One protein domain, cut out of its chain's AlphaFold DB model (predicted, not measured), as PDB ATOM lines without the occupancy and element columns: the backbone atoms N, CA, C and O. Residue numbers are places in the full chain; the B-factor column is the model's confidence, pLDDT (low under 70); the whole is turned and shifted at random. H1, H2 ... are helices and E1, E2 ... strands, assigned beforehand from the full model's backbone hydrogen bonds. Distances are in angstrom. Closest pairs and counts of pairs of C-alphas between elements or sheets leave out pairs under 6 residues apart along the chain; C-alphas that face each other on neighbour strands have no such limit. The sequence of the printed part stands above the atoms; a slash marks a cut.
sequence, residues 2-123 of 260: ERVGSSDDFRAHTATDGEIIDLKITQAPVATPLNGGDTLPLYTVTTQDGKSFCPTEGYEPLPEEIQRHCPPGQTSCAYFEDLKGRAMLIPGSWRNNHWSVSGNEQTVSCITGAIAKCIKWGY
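Overview. This is residues 2 to 123 of the 260 residues of an uncharacterized protein of Corallococcus exercitus (UniProt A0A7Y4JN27). A small closed barrel of five strands, E1, E2, E4, E5 and E8, makes the body, with H3 packed on its outside across E5 and the small hairpin E6 and E7 beyond one part of the wall. E3 lengthens the wall beside the first part of E4, and a loose arm holding H1 reaches away from the barrel, with H2 at its base. The printed part has 122 residues, with eight named strands and three named helices in the order E1 E2 E3 E4 H1 H2 E5 E6 E7 E8 H3; the class is mixed, helices and strands, and the barrel sheet is mixed too. The whole is compact, with a radius of gyration of the C-alphas of 14.8 A, and only just elongated, spanning 45 by 30 by 23 A.

Along the chain. In the barrel, E1 is residues 9 to 14, 15.1 A long from C-alpha 9 at (181.357, 200.267, 202.080); E2 is 20 to 25, 15.9 A; E4 is 39 to 47, 25.5 A; E5 is 86 to 91, 16.7 A; E8 is 106 to 110, 13.3 A. E3 is residues 30 to 33, 9.9 A, E6 is 93 to 95, 6.0 A, and E7 is 98 to 100, 6.5 A. H1 is residues 63 to 69, 10.1 A, beginning at C-alpha 63 at (183.142, 237.005, 197.415); H2 is 78 to 83, 8.8 A; H3 is 114 to 120, 9.7 A, ending at C-alpha 120 at (189.089, 222.084, 194.278).

Arrangement. Round the ring run E1, E2, E4, E5, E8 and back to E1. The hairpin E1 and E2 has N 10 and O 23 at 2.8 A, within hydrogen-bond range. E4 is staggered, antiparallel to E3, E5 and E2 in turn: N 30 and O 42 are 2.9 A apart, N 43 and O 87 2.9 A, N 24 and O 46 2.8 A. E5 and E8 are antiparallel, with N 88 and O 109 at 2.8 A; E8 and E1 are parallel, with N 13 and O 106 at 2.8 A. E5 runs on into E6 at 91 degrees, and in the hairpin E6 and E7 N 93 and O 100 are 2.9 A apart. H3 is on the barrel, outside it, at a height over the sheet of 8.4 A, across the strands at 86 degrees to E5 on the local plane; its closest C-alphas to E8 are those of Ala 116 and Ser 109, 5.6 A. H2 is also on the barrel, outside it, at a height of 9.1 A. H1 is not on it; H1 and H2 are close but not clearly touching, the closest C-alphas being those of His 69 and Tyr 79, 6.8 A. In H1 and H3 every O i to N i+4 pair is within hydrogen-bond range; in H2 1 of 2 is.

Size, cuts and confidence. The two C-alphas farthest apart are those of Gly 5 and Gly 73, 46.3 A. The printed part has no cut, and its one long link is E4 to H1, 15 residues. The model's confidence is low, under 70, at residues 2 to 7; the mean pLDDT of the printed part is 85.9.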
ATOM      1  N   GLU A   2     189.980 198.674 192.893       28.14
ATOM      2  CA  GLU A   2     189.378 197.361 193.090       28.14
ATOM      3  C   GLU A   2     188.038 197.627 193.781       28.14
ATOM      4  O   GLU A   2     187.976 197.898 194.977       28.14
ATOM      5  N   ARG A   3     186.963 197.724 192.988       41.78
ATOM      6  CA  ARG A   3     185.610 197.760 193.548       41.78
ATOM      7  C   ARG A   3     185.347 196.375 194.122       41.78
ATOM      8  O   ARG A   3     185.095 195.438 193.366       41.78
ATOM      9  N   VAL A   4     185.432 196.241 195.440       34.28
ATOM     10  CA  VAL A   4     185.016 195.019 196.126       34.28
ATOM     11  C   VAL A   4     183.485 194.990 196.148       34.28
ATOM     12  O   VAL A   4     182.846 195.489 197.064       34.28
ATOM     13  N   GLY A   5     182.895 194.406 195.104       36.28
ATOM     14  CA  GLY A   5     181.477 194.041 195.066       36.28
ATOM     15  C   GLY A   5     180.489 195.213 195.031       36.28
ATOM     16  O   GLY A   5     180.857 196.378 194.923       36.28
ATOM     17  N   SER A   6     179.197 194.890 195.101       46.19
ATOM     18  CA  SER A   6     178.071 195.837 195.157       46.19
ATOM     19  C   SER A   6     177.973 196.580 196.501       46.19
ATOM     20  O   SER A   6     176.872 196.815 196.995       46.19
ATOM     21  N   SER A   7     179.105 196.830 197.152       55.69
ATOM     22  CA  SER A   7     179.166 197.340 198.511       55.69
ATOM     23  C   SER A   7     179.495 198.824 198.470       55.69
ATOM     24  O   SER A   7     180.542 199.225 197.970       55.69
ATOM     25  N   ASP A   8     178.584 199.629 199.005       75.69
ATOM     26  CA  ASP A   8     178.798 201.046 199.282       75.69
ATOM     27  C   ASP A   8     179.851 201.278 200.388       75.69
ATOM     28  O   ASP A   8     180.202 202.424 200.668       75.69
ATOM     29  N   ASP A   9     180.375 200.212 201.003       85.94
ATOM     30  CA  ASP A   9     181.357 200.267 202.080       85.94
ATOM     31  C   ASP A   9     182.791 200.322 201.522       85.94
ATOM     32  O   ASP A   9     183.145 199.638 200.559       85.94
ATOM     33  N   PHE A  10     183.656 201.121 202.145       88.38
ATOM     34  CA  PHE A  10     185.050 201.263 201.739       88.38
ATOM     35  C   PHE A  10     185.971 201.609 202.910       88.38
ATOM     36  O   PHE A  10     185.535 202.096 203.950       88.38
ATOM     37  N   ARG A  11     187.273 201.393 202.706       89.44
ATOM     38  CA  ARG A  11     188.338 201.779 203.642       89.44
ATOM     39  C   ARG A  11     189.149 202.926 203.086       89.44
ATOM     40  O   ARG A  11     189.541 202.876 201.919       89.44
ATOM     41  N   ALA A  12     189.408 203.944 203.894       88.81
ATOM     42  CA  ALA A  12     190.199 205.093 203.472       88.81
ATOM     43  C   ALA A  12     191.061 205.635 204.610       88.81
ATOM     44  O   ALA A  12     190.701 205.519 205.779       88.81
ATOM     45  N   HIS A  13     192.174 206.259 204.234       88.62
ATOM     46  CA  HIS A  13     192.946 207.116 205.119       88.62
ATOM     47  C   HIS A  13     192.183 208.415 205.377       88.62
ATOM     48  O   HIS A  13     191.707 209.054 204.432       88.62
ATOM     49  N   THR A  14     192.098 208.834 206.631       84.12
ATOM     50  CA  THR A  14     191.650 210.175 206.998       84.12
ATOM     51  C   THR A  14     192.677 211.208 206.525       84.12
ATOM     52  O   THR A  14     193.890 211.000 206.563       84.12
ATOM     53  N   ALA A  15     192.196 212.366 206.081       78.62
ATOM     54  CA  ALA A  15     193.057 213.481 205.690       78.62
ATOM     55  C   ALA A  15     193.807 214.136 206.870       78.62
ATOM     56  O   ALA A  15     194.775 214.863 206.644       78.62
ATOM     57  N   THR A  16     193.338 213.933 208.105       70.19
ATOM     58  CA  THR A  16     193.818 214.650 209.297       70.19
ATOM     59  C   THR A  16     195.062 213.999 209.899       70.19
ATOM     60  O   THR A  16     196.070 214.675 210.097       70.19
ATOM     61  N   ASP A  17     195.004 212.696 210.164       70.50
ATOM     62  CA  ASP A  17     196.046 211.927 210.856       70.50
ATOM     63  C   ASP A  17     196.465 210.651 210.105       70.50
ATOM     64  O   ASP A  17     197.420 209.982 210.503       70.50
ATOM     65  N   GLY A  18     195.823 210.343 208.975       75.50
ATOM     66  CA  GLY A  18     196.139 209.174 208.161       75.50
ATOM     67  C   GLY A  18     195.624 207.857 208.746       75.50
ATOM     68  O   GLY A  18     196.014 206.795 208.242       75.50
ATOM     69  N   GLU A  19     194.765 207.907 209.772       85.19
ATOM     70  CA  GLU A  19     194.063 206.746 210.319       85.19
ATOM     71  C   GLU A  19     193.242 206.051 209.226       85.19
ATOM     72  O   GLU A  19     192.691 206.690 208.335       85.19
ATOM     73  N   ILE A  20     193.173 204.719 209.270       87.94
ATOM     74  CA  ILE A  20     192.342 203.954 208.340       87.94
ATOM     75  C   ILE A  20     190.988 203.710 208.988       87.94
ATOM     76  O   ILE A  20     190.905 202.968 209.965       87.94
ATOM     77  N   ILE A  21     189.936 204.242 208.374       89.75
ATOM     78  CA  ILE A  21     188.558 204.091 208.845       89.75
ATOM     79  C   ILE A  21     187.677 203.384 207.813       89.75
ATOM     80  O   ILE A  21     187.925 203.452 206.603       89.75
ATOM     81  N   ASP A  22     186.648 202.700 208.309       90.69
ATOM     82  CA  ASP A  22     185.600 202.085 207.499       90.69
ATOM     83  C   ASP A  22     184.432 203.064 207.312       90.69
ATOM     84  O   ASP A  22     183.887 203.614 208.276       90.69
ATOM     85  N   LEU A  23     184.021 203.257 206.065       92.44
ATOM     86  CA  LEU A  23     183.054 204.269 205.656       92.44
ATOM     87  C   LEU A  23     182.054 203.708 204.651       92.44
ATOM     88  O   LEU A  23     182.279 202.648 204.073       92.44
ATOM     89  N   LYS A  24     180.960 204.439 204.429       92.75
ATOM     90  CA  LYS A  24     179.911 204.094 203.465       92.75
ATOM     91  C   LYS A  24     179.563 205.273 202.571       92.75
ATOM     92  O   LYS A  24     179.439 206.393 203.063       92.75
ATOM     93  N   ILE A  25     179.363 205.027 201.281       92.56
ATOM     94  CA  ILE A  25     178.800 205.992 200.332       92.56
ATOM     95  C   ILE A  25     177.280 205.849 200.357       92.56
ATOM     96  O   ILE A  25     176.746 204.812 200.000       92.56
ATOM     97  N   THR A  26     176.552 206.884 200.765       87.06
ATOM     98  CA  THR A  26     175.094 206.757 200.981       87.06
ATOM     99  C   THR A  26     174.242 207.399 199.892       87.06
ATOM    100  O   THR A  26     173.015 207.308 199.924       87.06
ATOM    101  N   GLN A  27     174.867 208.080 198.931       84.50
ATOM    102  CA  GLN A  27     174.184 208.812 197.868       84.50
ATOM    103  C   GLN A  27     174.982 208.765 196.565       84.50
ATOM    104  O   GLN A  27     176.206 208.617 196.574       84.50
ATOM    105  N   ALA A  28     174.286 208.967 195.443       85.12
ATOM    106  CA  ALA A  28     174.935 209.172 194.155       85.12
ATOM    107  C   ALA A  28     175.893 210.379 194.221       85.12
ATOM    108  O   ALA A  28     175.562 211.387 194.859       85.12
ATOM    109  N   PRO A  29     177.070 210.291 193.576       89.50
ATOM    110  CA  PRO A  29     178.021 211.384 193.595       89.50
ATOM    111  C   PRO A  29     177.502 212.587 192.813       89.50
ATOM    112  O   PRO A  29     176.857 212.438 191.773       89.50
ATOM    113  N   VAL A  30     177.858 213.778 193.281       87.62
ATOM    114  CA  VAL A  30     177.645 215.027 192.545       87.62
ATOM    115  C   VAL A  30     178.924 215.372 191.796       87.62
ATOM    116  O   VAL A  30     180.013 215.318 192.359       87.62
ATOM    117  N   ALA A  31     178.808 215.700 190.512       88.06
ATOM    118  CA  ALA A  31     179.942 216.162 189.727       88.06
ATOM    119  C   ALA A  31     180.266 217.615 190.094       88.06
ATOM    120  O   ALA A  31     179.407 218.488 189.991       88.06
ATOM    121  N   THR A  32     181.506 217.883 190.492       82.81
ATOM    122  CA  THR A  32     181.956 219.229 190.849       82.81
ATOM    123  C   THR A  32     183.111 219.653 189.949       82.81
ATOM    124  O   THR A  32     184.140 218.969 189.926       82.81
ATOM    125  N   PRO A  33     182.972 220.770 189.212       83.06
ATOM    126  CA  PRO A  33     184.080 221.337 188.464       83.06
ATOM    127  C   PRO A  33     185.134 221.879 189.435       83.06
ATOM    128  O   PRO A  33     184.824 222.613 190.381       83.06
ATOM    129  N   LEU A  34     186.382 221.497 189.193       79.19
ATOM    130  CA  LEU A  34     187.562 222.065 189.825       79.19
ATOM    131  C   LEU A  34     187.965 223.340 189.082       79.19
ATOM    132  O   LEU A  34     187.643 223.525 187.903       79.19
ATOM    133  N   ASN A  35     188.757 224.187 189.738       79.69
ATOM    134  CA  ASN A  35     189.538 225.154 188.981       79.69
ATOM    135  C   ASN A  35     190.513 224.411 188.040       79.69
ATOM    136  O   ASN A  35     191.005 223.332 188.368       79.69
ATOM    137  N   GLY A  36     190.762 224.952 186.847       71.00
ATOM    138  CA  GLY A  36     191.577 224.291 185.817       71.00
ATOM    139  C   GLY A  36     190.831 223.303 184.908       71.00
ATOM    140  O   GLY A  36     191.455 222.732 184.016       71.00
ATOM    141  N   GLY A  37     189.513 223.131 185.075       73.19
ATOM    142  CA  GLY A  37     188.636 222.475 184.090       73.19
ATOM    143  C   GLY A  37     188.377 220.980 184.298       73.19
ATOM    144  O   GLY A  37     187.497 220.418 183.647       73.19
ATOM    145  N   ASP A  38     189.079 220.338 185.229       79.81
ATOM    146  CA  ASP A  38     188.769 218.971 185.648       79.81
ATOM    147  C   ASP A  38     187.424 218.917 186.391       79.81
ATOM    148  O   ASP A  38     186.999 219.876 187.027       79.81
ATOM    149  N   THR A  39     186.746 217.771 186.355       84.81
ATOM    150  CA  THR A  39     185.541 217.513 187.158       84.81
ATOM    151  C   THR A  39     185.768 216.282 188.021       84.81
ATOM    152  O   THR A  39     186.244 215.259 187.522       84.81
ATOM    153  N   LEU A  40     185.430 216.365 189.310       85.25
ATOM    154  CA  LEU A  40     185.523 215.237 190.238       85.25
ATOM    155  C   LEU A  40     184.183 214.924 190.905       85.25
ATOM    156  O   LEU A  40     183.390 215.835 191.145       85.25
ATOM    157  N   PRO A  41     183.932 213.645 191.230       91.19
ATOM    158  CA  PRO A  41     182.782 213.260 192.029       91.19
ATOM    159  C   PRO A  41     182.975 213.645 193.501       91.19
ATOM    160  O   PRO A  41     184.016 213.372 194.103       91.19
ATOM    161  N   LEU A  42     181.931 214.224 194.082       92.75
ATOM    162  CA  LEU A  42     181.766 214.454 195.509       92.75
ATOM    163  C   LEU A  42     180.763 213.462 196.088       92.75
ATOM    164  O   LEU A  42     179.683 213.266 195.534       92.75
ATOM    165  N   TYR A  43     181.106 212.864 197.223       94.12
ATOM    166  CA  TYR A  43     180.335 211.794 197.852       94.12
ATOM    167  C   TYR A  43     179.737 212.250 199.179       94.12
ATOM    168  O   TYR A  43     180.372 212.991 199.928       94.12
ATOM    169  N   THR A  44     178.537 211.762 199.501       93.75
ATOM    170  CA  THR A  44     178.067 211.741 200.894       93.75
ATOM    171  C   THR A  44     178.598 210.483 201.541       93.75
ATOM    172  O   THR A  44     178.351 209.380 201.047       93.75
ATOM    173  N   VAL A  45     179.339 210.667 202.626       93.88
ATOM    174  CA  VAL A  45     180.055 209.591 203.298       93.88
ATOM    175  C   VAL A  45     179.628 209.526 204.757       93.88
ATOM    176  O   VAL A  45     179.561 210.560 205.427       93.88
ATOM    177  N   THR A  46     179.353 208.321 205.249       93.56
ATOM    178  CA  THR A  46     179.033 208.070 206.657       93.56
ATOM    179  C   THR A  46     179.997 207.071 207.279       93.56
ATOM    180  O   THR A  46     180.528 206.200 206.592       93.56
ATOM    181  N   THR A  47     180.177 207.155 208.589       91.19
ATOM    182  CA  THR A  47     180.765 206.087 209.406       91.19
ATOM    183  C   THR A  47     179.855 204.852 209.424       91.19
ATOM    184  O   THR A  47     178.686 204.909 209.022       91.19
ATOM    185  N   GLN A  48     180.370 203.711 209.893       86.69
ATOM    186  CA  GLN A  48     179.588 202.467 209.972       86.69
ATOM    187  C   GLN A  48     178.340 202.575 210.864       86.69
ATOM    188  O   GLN A  48     177.348 201.904 210.591       86.69
ATOM    189  N   ASP A  49     178.360 203.433 211.889       88.88
ATOM    190  CA  ASP A  49     177.205 203.721 212.752       88.88
ATOM    191  C   ASP A  49     176.210 204.723 212.130       88.88
ATOM    192  O   ASP A  49     175.244 205.125 212.778       88.88
ATOM    193  N   GLY A  50     176.416 205.108 210.866       89.00
ATOM    194  CA  GLY A  50     175.490 205.921 210.079       89.00
ATOM    195  C   GLY A  50     175.610 207.430 210.298       89.00
ATOM    196  O   GLY A  50     174.788 208.180 209.770       89.00
ATOM    197  N   LYS A  51     176.613 207.904 211.047       91.19
ATOM    198  CA  LYS A  51     176.855 209.344 211.221       91.19
ATOM    199  C   LYS A  51     177.547 209.923 209.993       91.19
ATOM    200  O   LYS A  51     178.441 209.302 209.426       91.19
ATOM    201  N   SER A  52     177.160 211.132 209.595       91.69
ATOM    202  CA  SER A  52     177.865 211.862 208.538       91.69
ATOM    203  C   SER A  52     179.328 212.056 208.917       91.69
ATOM    204  O   SER A  52     179.635 212.529 210.011       91.69
ATOM    205  N   PHE A  53     180.224 211.708 207.997       91.88
ATOM    206  CA  PHE A  53     181.655 211.908 208.187       91.88
ATOM    207  C   PHE A  53     182.027 213.388 208.038       91.88
ATOM    208  O   PHE A  53     182.825 213.918 208.805       91.88
ATOM    209  N   CYS A  54     181.413 214.076 207.070       92.00
ATOM    210  CA  CYS A  54     181.733 215.465 206.767       92.00
ATOM    211  C   CYS A  54     180.716 216.459 207.326       92.00
ATOM    212  O   CYS A  54     179.508 216.233 207.209       92.00
ATOM    213  N   PRO A  55     181.186 217.595 207.874       89.19
ATOM    214  CA  PRO A  55     180.302 218.644 208.351       89.19
ATOM    215  C   PRO A  55     179.592 219.330 207.178       89.19
ATOM    216  O   PRO A  55     180.133 219.463 206.077       89.19
ATOM    217  N   THR A  56     178.371 219.799 207.425       87.06
ATOM    218  CA  THR A  56     177.589 220.595 206.463       87.06
ATOM    219  C   THR A  56     177.962 222.074 206.464       87.06
ATOM    220  O   THR A  56     177.594 222.788 205.540       87.06
ATOM    221  N   GLU A  57     178.712 222.517 207.473       82.56
ATOM    222  CA  GLU A  57     179.143 223.899 207.679       82.56
ATOM    223  C   GLU A  57     180.676 224.006 207.692       82.56
ATOM    224  O   GLU A  57     181.387 223.007 207.828       82.56
ATOM    225  N   GLY A  58     181.193 225.234 207.589       75.31
ATOM    226  CA  GLY A  58     182.631 225.533 207.698       75.31
ATOM    227  C   GLY A  58     183.373 225.677 206.365       75.31
ATOM    228  O   GLY A  58     184.594 225.856 206.353       75.31
ATOM    229  N   TYR A  59     182.659 225.607 205.237       83.31
ATOM    230  CA  TYR A  59     183.152 226.129 203.965       83.31
ATOM    231  C   TYR A  59     182.517 227.490 203.714       83.31
ATOM    232  O   TYR A  59     181.347 227.579 203.356       83.31
ATOM    233  N   GLU A  60     183.300 228.547 203.885       86.25
ATOM    234  CA  GLU A  60     182.865 229.900 203.571       86.25
ATOM    235  C   GLU A  60     183.727 230.471 202.438       86.25
ATOM    236  O   GLU A  60     184.877 230.856 202.697       86.25
ATOM    237  N   PRO A  61     183.200 230.535 201.202       85.62
ATOM    238  CA  PRO A  61     183.937 231.056 200.057       85.62
ATOM    239  C   PRO A  61     184.227 232.556 200.199       85.62
ATOM    240  O   PRO A  61     183.580 233.273 200.971       85.62
ATOM    241  N   LEU A  62     185.214 233.033 199.444       88.25
ATOM    242  CA  LEU A  62     185.437 234.465 199.241       88.25
ATOM    243  C   LEU A  62     184.380 235.045 198.279       88.25
ATOM    244  O   LEU A  62     183.861 234.303 197.438       88.25
ATOM    245  N   PRO A  63     184.062 236.352 198.353       89.31
ATOM    246  CA  PRO A  63     183.142 237.005 197.415       89.31
ATOM    247  C   PRO A  63     183.479 236.758 195.937       89.31
ATOM    248  O   PRO A  63     182.582 236.558 195.122       89.31
ATOM    249  N   GLU A  64     184.761 236.720 195.598       89.31
ATOM    250  CA  GLU A  64     185.293 236.495 194.254       89.31
ATOM    251  C   GLU A  64     184.993 235.074 193.767       89.31
ATOM    252  O   GLU A  64     184.651 234.857 192.605       89.31
ATOM    253  N   GLU A  65     185.043 234.093 194.670       87.69
ATOM    254  CA  GLU A  65     184.628 232.727 194.364       87.69
ATOM    255  C   GLU A  65     183.106 232.643 194.171       87.69
ATOM    256  O   GLU A  65     182.637 231.968 193.251       87.69
ATOM    257  N   ILE A  66     182.325 233.363 194.984       90.88
ATOM    258  CA  ILE A  66     180.866 233.435 194.819       90.88
ATOM    259  C   ILE A  66     180.513 234.016 193.450       90.88
ATOM    260  O   ILE A  66     179.700 233.435 192.735       90.88
ATOM    261  N   GLN A  67     181.155 235.113 193.050       90.56
ATOM    262  CA  GLN A  67     180.921 235.756 191.753       90.56
ATOM    263  C   GLN A  67     181.263 234.851 190.561       90.56
ATOM    264  O   GLN A  67     180.617 234.952 189.521       90.56
ATOM    265  N   ARG A  68     182.251 233.955 190.700       88.06
ATOM    266  CA  ARG A  68     182.616 232.989 189.648       88.06
ATOM    267  C   ARG A  68     181.584 231.881 189.456       88.06
ATOM    268  O   ARG A  68     181.414 231.404 188.336       88.06
ATOM    269  N   HIS A  69     180.927 231.448 190.530       88.00
ATOM    270  CA  HIS A  69     180.040 230.281 190.500       88.00
ATOM    271  C   HIS A  69     178.548 230.624 190.518       88.00
ATOM    272  O   HIS A  69     177.739 229.824 190.045       88.00
ATOM    273  N   CYS A  70     178.174 231.786 191.048       92.25
ATOM    274  CA  CYS A  70     176.783 232.173 191.238       92.25
ATOM    275  C   CYS A  70     176.353 233.309 190.300       92.25
ATOM    276  O   CYS A  70     177.171 234.138 189.897       92.25
ATOM    277  N   PRO A  71     175.049 233.397 189.973       94.44
ATOM    278  CA  PRO A  71     174.492 234.556 189.291       94.44
ATOM    279  C   PRO A  71     174.811 235.881 190.015       94.44
ATOM    280  O   PRO A  71     174.868 235.903 191.250       94.44
ATOM    281  N   PRO A  72     174.959 237.001 189.279       94.19
ATOM    282  CA  PRO A  72     175.274 238.299 189.872       94.19
ATOM    283  C   PRO A  72     174.303 238.705 190.989       94.19
ATOM    284  O   PRO A  72     173.089 238.561 190.853       94.19
ATOM    285  N   GLY A  73     174.844 239.252 192.082       92.12
ATOM    286  CA  GLY A  73     174.067 239.742 193.228       92.12
ATOM    287  C   GLY A  73     173.669 238.679 194.258       92.12
ATOM    288  O   GLY A  73     172.995 239.013 195.229       92.12
ATOM    289  N   GLN A  74     174.077 237.419 194.079       93.38
ATOM    290  CA  GLN A  74     173.841 236.354 195.057       93.38
ATOM    291  C   GLN A  74     175.002 236.210 196.048       93.38
ATOM    292  O   GLN A  74     176.152 236.490 195.722       93.38
ATOM    293  N   THR A  75     174.694 235.739 197.258       89.25
ATOM    294  CA  THR A  75     175.675 235.404 198.308       89.25
ATOM    295  C   THR A  75     175.904 233.894 198.459       89.25
ATOM    296  O   THR A  75     176.841 233.482 199.134       89.25
ATOM    297  N   SER A  76     175.060 233.064 197.837       91.38
ATOM    298  CA  SER A  76     175.191 231.607 197.707       91.38
ATOM    299  C   SER A  76     174.310 231.122 196.546       91.38
ATOM    300  O   SER A  76     173.403 231.838 196.120       91.38
ATOM    301  N   CYS A  77     174.559 229.916 196.038       91.94
ATOM    302  CA  CYS A  77     173.786 229.277 194.973       91.94
ATOM    303  C   CYS A  77     173.908 227.745 195.047       91.94
ATOM    304  O   CYS A  77     174.653 227.218 195.873       91.94
ATOM    305  N   ALA A  78     173.205 227.026 194.160       90.44
ATOM    306  CA  ALA A  78     173.172 225.558 194.131       90.44
ATOM    307  C   ALA A  78     174.569 224.912 194.145       90.44
ATOM    308  O   ALA A  78     174.769 223.924 194.841       90.44
ATOM    309  N   TYR A  79     175.551 225.528 193.471       89.06
ATOM    310  CA  TYR A  79     176.940 225.069 193.494       89.06
ATOM    311  C   TYR A  79     177.481 224.894 194.920       89.06
ATOM    312  O   TYR A  79     178.076 223.863 195.209       89.06
ATOM    313  N   PHE A  80     177.267 225.865 195.815       89.31
ATOM    314  CA  PHE A  80     177.764 225.799 197.194       89.31
ATOM    315  C   PHE A  80     176.909 224.907 198.090       89.31
ATOM    316  O   PHE A  80     177.446 224.271 198.996       89.31
ATOM    317  N   GLU A  81     175.604 224.819 197.831       89.25
ATOM    318  CA  GLU A  81     174.725 223.883 198.540       89.25
ATOM    319  C   GLU A  81     175.128 222.429 198.272       89.25
ATOM    320  O   GLU A  81     175.187 221.625 199.203       89.25
ATOM    321  N   ASP A  82     175.518 222.113 197.036       88.94
ATOM    322  CA  ASP A  82     175.970 220.775 196.653       88.94
ATOM    323  C   ASP A  82     177.270 220.346 197.350       88.94
ATOM    324  O   ASP A  82     177.510 219.144 197.485       88.94
ATOM    325  N   LEU A  83     178.091 221.295 197.828       90.06
ATOM    326  CA  LEU A  83     179.336 221.012 198.553       90.06
ATOM    327  C   LEU A  83     179.097 220.575 200.007       90.06
ATOM    328  O   LEU A  83     179.949 219.902 200.594       90.06
ATOM    329  N   LYS A  84     177.972 220.959 200.617       90.44
ATOM    330  CA  LYS A  84     177.739 220.747 202.053       90.44
ATOM    331  C   LYS A  84     177.733 219.258 202.400       90.44
ATOM    332  O   LYS A  84     177.053 218.456 201.765       90.44
ATOM    333  N   GLY A  85     178.499 218.877 203.426       91.88
ATOM    334  CA  GLY A  85     178.569 217.492 203.904       91.88
ATOM    335  C   GLY A  85     179.258 216.526 202.937       91.88
ATOM    336  O   GLY A  85     179.167 215.311 203.125       91.88
ATOM    337  N   ARG A  86     179.939 217.032 201.902       93.31
ATOM    338  CA  ARG A  86     180.592 216.191 200.898       93.31
ATOM    339  C   ARG A  86     182.054 215.901 201.202       93.31
ATOM    340  O   ARG A  86     182.787 216.733 201.746       93.31
ATOM    341  N   ALA A  87     182.483 214.735 200.734       94.00
ATOM    342  CA  ALA A  87     183.864 214.290 200.714       94.00
ATOM    343  C   ALA A  87     184.363 214.040 199.285       94.00
ATOM    344  O   ALA A  87     183.608 213.618 198.407       94.00
ATOM    345  N   MET A  88     185.663 214.228 199.083       92.75
ATOM    346  CA  MET A  88     186.408 213.680 197.954       92.75
ATOM    347  C   MET A  88     187.067 212.362 198.371       92.75
ATOM    348  O   MET A  88     187.621 212.270 199.470       92.75
ATOM    349  N   LEU A  89     187.038 211.370 197.477       91.69
ATOM    350  CA  LEU A  89     187.812 210.131 197.588       91.69
ATOM    351  C   LEU A  89     188.962 210.184 196.589       91.69
ATOM    352  O   LEU A  89     188.741 210.294 195.381       91.69
ATOM    353  N   ILE A  90     190.190 210.164 197.095       90.12
ATOM    354  CA  ILE A  90     191.370 210.557 196.325       90.12
ATOM    355  C   ILE A  90     192.365 209.391 196.331       90.12
ATOM    356  O   ILE A  90     192.802 209.002 197.413       90.12
ATOM    357  N   PRO A  91     192.745 208.829 195.167       89.62
ATOM    358  CA  PRO A  91     193.730 207.749 195.098       89.62
ATOM    359  C   PRO A  91     195.099 208.188 195.626       89.62
ATOM    360  O   PRO A  91     195.693 209.132 195.103       89.62
ATOM    361  N   GLY A  92     195.602 207.492 196.641       90.38
ATOM    362  CA  GLY A  92     196.792 207.868 197.400       90.38
ATOM    363  C   GLY A  92     196.511 208.106 198.881       90.38
ATOM    364  O   GLY A  92     195.373 208.034 199.348       90.38
ATOM    365  N   SER A  93     197.574 208.370 199.631       89.56
ATOM    366  CA  SER A  93     197.528 208.580 201.077       89.56
ATOM    367  C   SER A  93     198.267 209.852 201.483       89.56
ATOM    368  O   SER A  93     199.376 210.117 201.020       89.56
ATOM    369  N   TRP A  94     197.661 210.632 202.379       87.88
ATOM    370  CA  TRP A  94     198.363 211.669 203.133       87.88
ATOM    371  C   TRP A  94     198.848 211.079 204.454       87.88
ATOM    372  O   TRP A  94     198.045 210.776 205.334       87.88
ATOM    373  N   ARG A  95     200.160 210.875 204.594       85.31
ATOM    374  CA  ARG A  95     200.776 210.324 205.812       85.31
ATOM    375  C   ARG A  95     202.082 211.041 206.095       85.31
ATOM    376  O   ARG A  95     202.792 211.413 205.167       85.31
ATOM    377  N   ASN A  96     202.400 211.237 207.374       85.75
ATOM    378  CA  ASN A  96     203.623 211.928 207.804       85.75
ATOM    379  C   ASN A  96     203.809 213.281 207.094       85.75
ATOM    380  O   ASN A  96     204.898 213.613 206.634       85.75
ATOM    381  N   ASN A  97     202.709 214.033 206.964       87.81
ATOM    382  CA  ASN A  97     202.683 215.345 206.322       87.81
ATOM    383  C   ASN A  97     203.126 215.342 204.840       87.81
ATOM    384  O   ASN A  97     203.613 216.347 204.320       87.81
ATOM    385  N   HIS A  98     202.965 214.209 204.153       90.81
ATOM    386  CA  HIS A  98     203.362 214.014 202.765       90.81
ATOM    387  C   HIS A  98     202.307 213.224 201.986       90.81
ATOM    388  O   HIS A  98     201.736 212.250 202.484       90.81
ATOM    389  N   TRP A  99     202.064 213.630 200.740       92.12
ATOM    390  CA  TRP A  99     201.198 212.906 199.823       92.12
ATOM    391  C   TRP A  99     201.958 211.813 199.077       92.12
ATOM    392  O   TRP A  99     202.941 212.081 198.394       92.12
ATOM    393  N   SER A 100     201.450 210.588 199.132       89.75
ATOM    394  CA  SER A 100     201.944 209.460 198.341       89.75
ATOM    395  C   SER A 100     200.871 208.999 197.364       89.75
ATOM    396  O   SER A 100     199.769 208.625 197.764       89.75
ATOM    397  N   VAL A 101     201.189 208.993 196.069       84.94
ATOM    398  CA  VAL A 101     200.292 208.427 195.053       84.94
ATOM    399  C   VAL A 101     200.313 206.903 195.169       84.94
ATOM    400  O   VAL A 101     201.373 206.285 195.137       84.94
ATOM    401  N   SER A 102     199.137 206.290 195.277       80.25
ATOM    402  CA  SER A 102     198.972 204.837 195.328       80.25
ATOM    403  C   SER A 102     197.656 204.449 194.662       80.25
ATOM    404  O   SER A 102     196.636 205.103 194.859       80.25
ATOM    405  N   GLY A 103     197.673 203.383 193.859       75.06
ATOM    406  CA  GLY A 103     196.463 202.845 193.224       75.06
ATOM    407  C   GLY A 103     195.607 201.969 194.146       75.06
ATOM    408  O   GLY A 103     194.450 201.695 193.817       75.06
ATOM    409  N   ASN A 104     196.180 201.547 195.280       82.25
ATOM    410  CA  ASN A 104     195.590 200.588 196.220       82.25
ATOM    411  C   ASN A 104     195.172 201.236 197.546       82.25
ATOM    412  O   ASN A 104     194.549 200.587 198.379       82.25
ATOM    413  N   GLU A 105     195.518 202.505 197.747       86.38
ATOM    414  CA  GLU A 105     195.099 203.295 198.898       86.38
ATOM    415  C   GLU A 105     194.275 204.485 198.425       86.38
ATOM    416  O   GLU A 105     194.403 204.948 197.290       86.38
ATOM    417  N   GLN A 106     193.444 204.999 199.320       88.44
ATOM    418  CA  GLN A 106     192.662 206.196 199.071       88.44
ATOM    419  C   GLN A 106     192.559 207.036 200.335       88.44
ATOM    420  O   GLN A 106     192.478 206.498 201.440       88.44
ATOM    421  N   THR A 107     192.525 208.348 200.152       91.69
ATOM    422  CA  THR A 107     192.267 209.327 201.203       91.69
ATOM    423  C   THR A 107     190.850 209.845 201.059       91.69
ATOM    424  O   THR A 107     190.430 210.220 199.962       91.69
ATOM    425  N   VAL A 108     190.127 209.899 202.172       93.06
ATOM    426  CA  VAL A 108     188.867 210.628 202.278       93.06
ATOM    427  C   VAL A 108     189.156 212.018 202.843       93.06
ATOM    428  O   VAL A 108     189.818 212.170 203.868       93.06
ATOM    429  N   SER A 109     188.668 213.059 202.170       93.69
ATOM    430  CA  SER A 109     188.766 214.434 202.662       93.69
ATOM    431  C   SER A 109     187.439 215.146 202.489       93.69
ATOM    432  O   SER A 109     186.933 215.254 201.374       93.69
ATOM    433  N   CYS A 110     186.914 215.714 203.569       93.62
ATOM    434  CA  CYS A 110     185.785 216.635 203.492       93.62
ATOM    435  C   CYS A 110     186.150 217.880 202.690       93.62
ATOM    436  O   CYS A 110     187.298 218.326 202.759       93.62
ATOM    437  N   ILE A 111     185.180 218.466 201.981       91.69
ATOM    438  CA  ILE A 111     185.389 219.680 201.166       91.69
ATOM    439  C   ILE A 111     185.897 220.875 201.989       91.69
ATOM    440  O   ILE A 111     186.518 221.797 201.469       91.69
ATOM    441  N   THR A 112     185.647 220.853 203.299       89.62
ATOM    442  CA  THR A 112     186.104 221.847 204.272       89.62
ATOM    443  C   THR A 112     187.583 221.685 204.646       89.62
ATOM    444  O   THR A 112     188.198 222.647 205.118       89.62
ATOM    445  N   GLY A 113     188.169 220.507 204.415       90.44
ATOM    446  CA  GLY A 113     189.559 220.173 204.721       90.44
ATOM    447  C   GLY A 113     190.554 220.661 203.664       90.44
ATOM    448  O   GLY A 113     190.214 220.835 202.494       90.44
ATOM    449  N   ALA A 114     191.811 220.862 204.076       92.81
ATOM    450  CA  ALA A 114     192.864 221.419 203.219       92.81
ATOM    451  C   ALA A 114     193.129 220.581 201.955       92.81
ATOM    452  O   ALA A 114     193.288 221.145 200.876       92.81
ATOM    453  N   ILE A 115     193.114 219.248 202.064       93.94
ATOM    454  CA  ILE A 115     193.337 218.340 200.929       93.94
ATOM    455  C   ILE A 115     192.280 218.548 199.836       93.94
ATOM    456  O   ILE A 115     192.625 218.846 198.692       93.94
ATOM    457  N   ALA A 116     190.993 218.442 200.178       93.25
ATOM    458  CA  ALA A 116     189.922 218.637 199.202       93.25
ATOM    459  C   ALA A 116     189.887 220.075 198.658       93.25
ATOM    460  O   ALA A 116     189.648 220.259 197.465       93.25
ATOM    461  N   LYS A 117     190.180 221.088 199.488       92.81
ATOM    462  CA  LYS A 117     190.311 222.487 199.040       92.81
ATOM    463  C   LYS A 117     191.393 222.646 197.976       92.81
ATOM    464  O   LYS A 117     191.120 223.215 196.927       92.81
ATOM    465  N   CYS A 118     192.577 222.078 198.190       95.19
ATOM    466  CA  CYS A 118     193.667 222.138 197.218       95.19
ATOM    467  C   CYS A 118     193.325 221.463 195.890       95.19
ATOM    468  O   CYS A 118     193.649 221.987 194.826       95.19
ATOM    469  N   ILE A 119     192.604 220.342 195.932       94.25
ATOM    470  CA  ILE A 119     192.109 219.696 194.713       94.25
ATOM    471  C   ILE A 119     191.044 220.565 194.036       94.25
ATOM    472  O   ILE A 119     191.104 220.752 192.825       94.25
ATOM    473  N   LYS A 120     190.106 221.149 194.794       91.56
ATOM    474  CA  LYS A 120     189.089 222.084 194.278       91.56
ATOM    475  C   LYS A 120     189.716 223.313 193.617       91.56
ATOM    476  O   LYS A 120     189.232 223.751 192.575       91.56
ATOM    477  N   TRP A 121     190.810 223.829 194.171       91.94
ATOM    478  CA  TRP A 121     191.617 224.897 193.572       91.94
ATOM    479  C   TRP A 121     192.457 224.435 192.369       91.94
ATOM    480  O   TRP A 121     193.165 225.240 191.773       91.94
ATOM    481  N   GLY A 122     192.333 223.169 191.964       92.88
ATOM    482  CA  GLY A 122     192.859 222.625 190.714       92.88
ATOM    483  C   GLY A 122     194.162 221.842 190.853       92.88
ATOM    484  O   GLY A 122     194.636 221.272 189.873       92.88
ATOM    485  N   TYR A 123     194.738 221.742 192.054       94.44
ATOM    486  CA  TYR A 123     195.973 220.994 192.292       94.44
ATOM    487  C   TYR A 123     195.679 219.509 192.494       94.44
ATOM    488  O   TYR A 123     195.797 218.968 193.590       94.44
TER     489      TYR A 123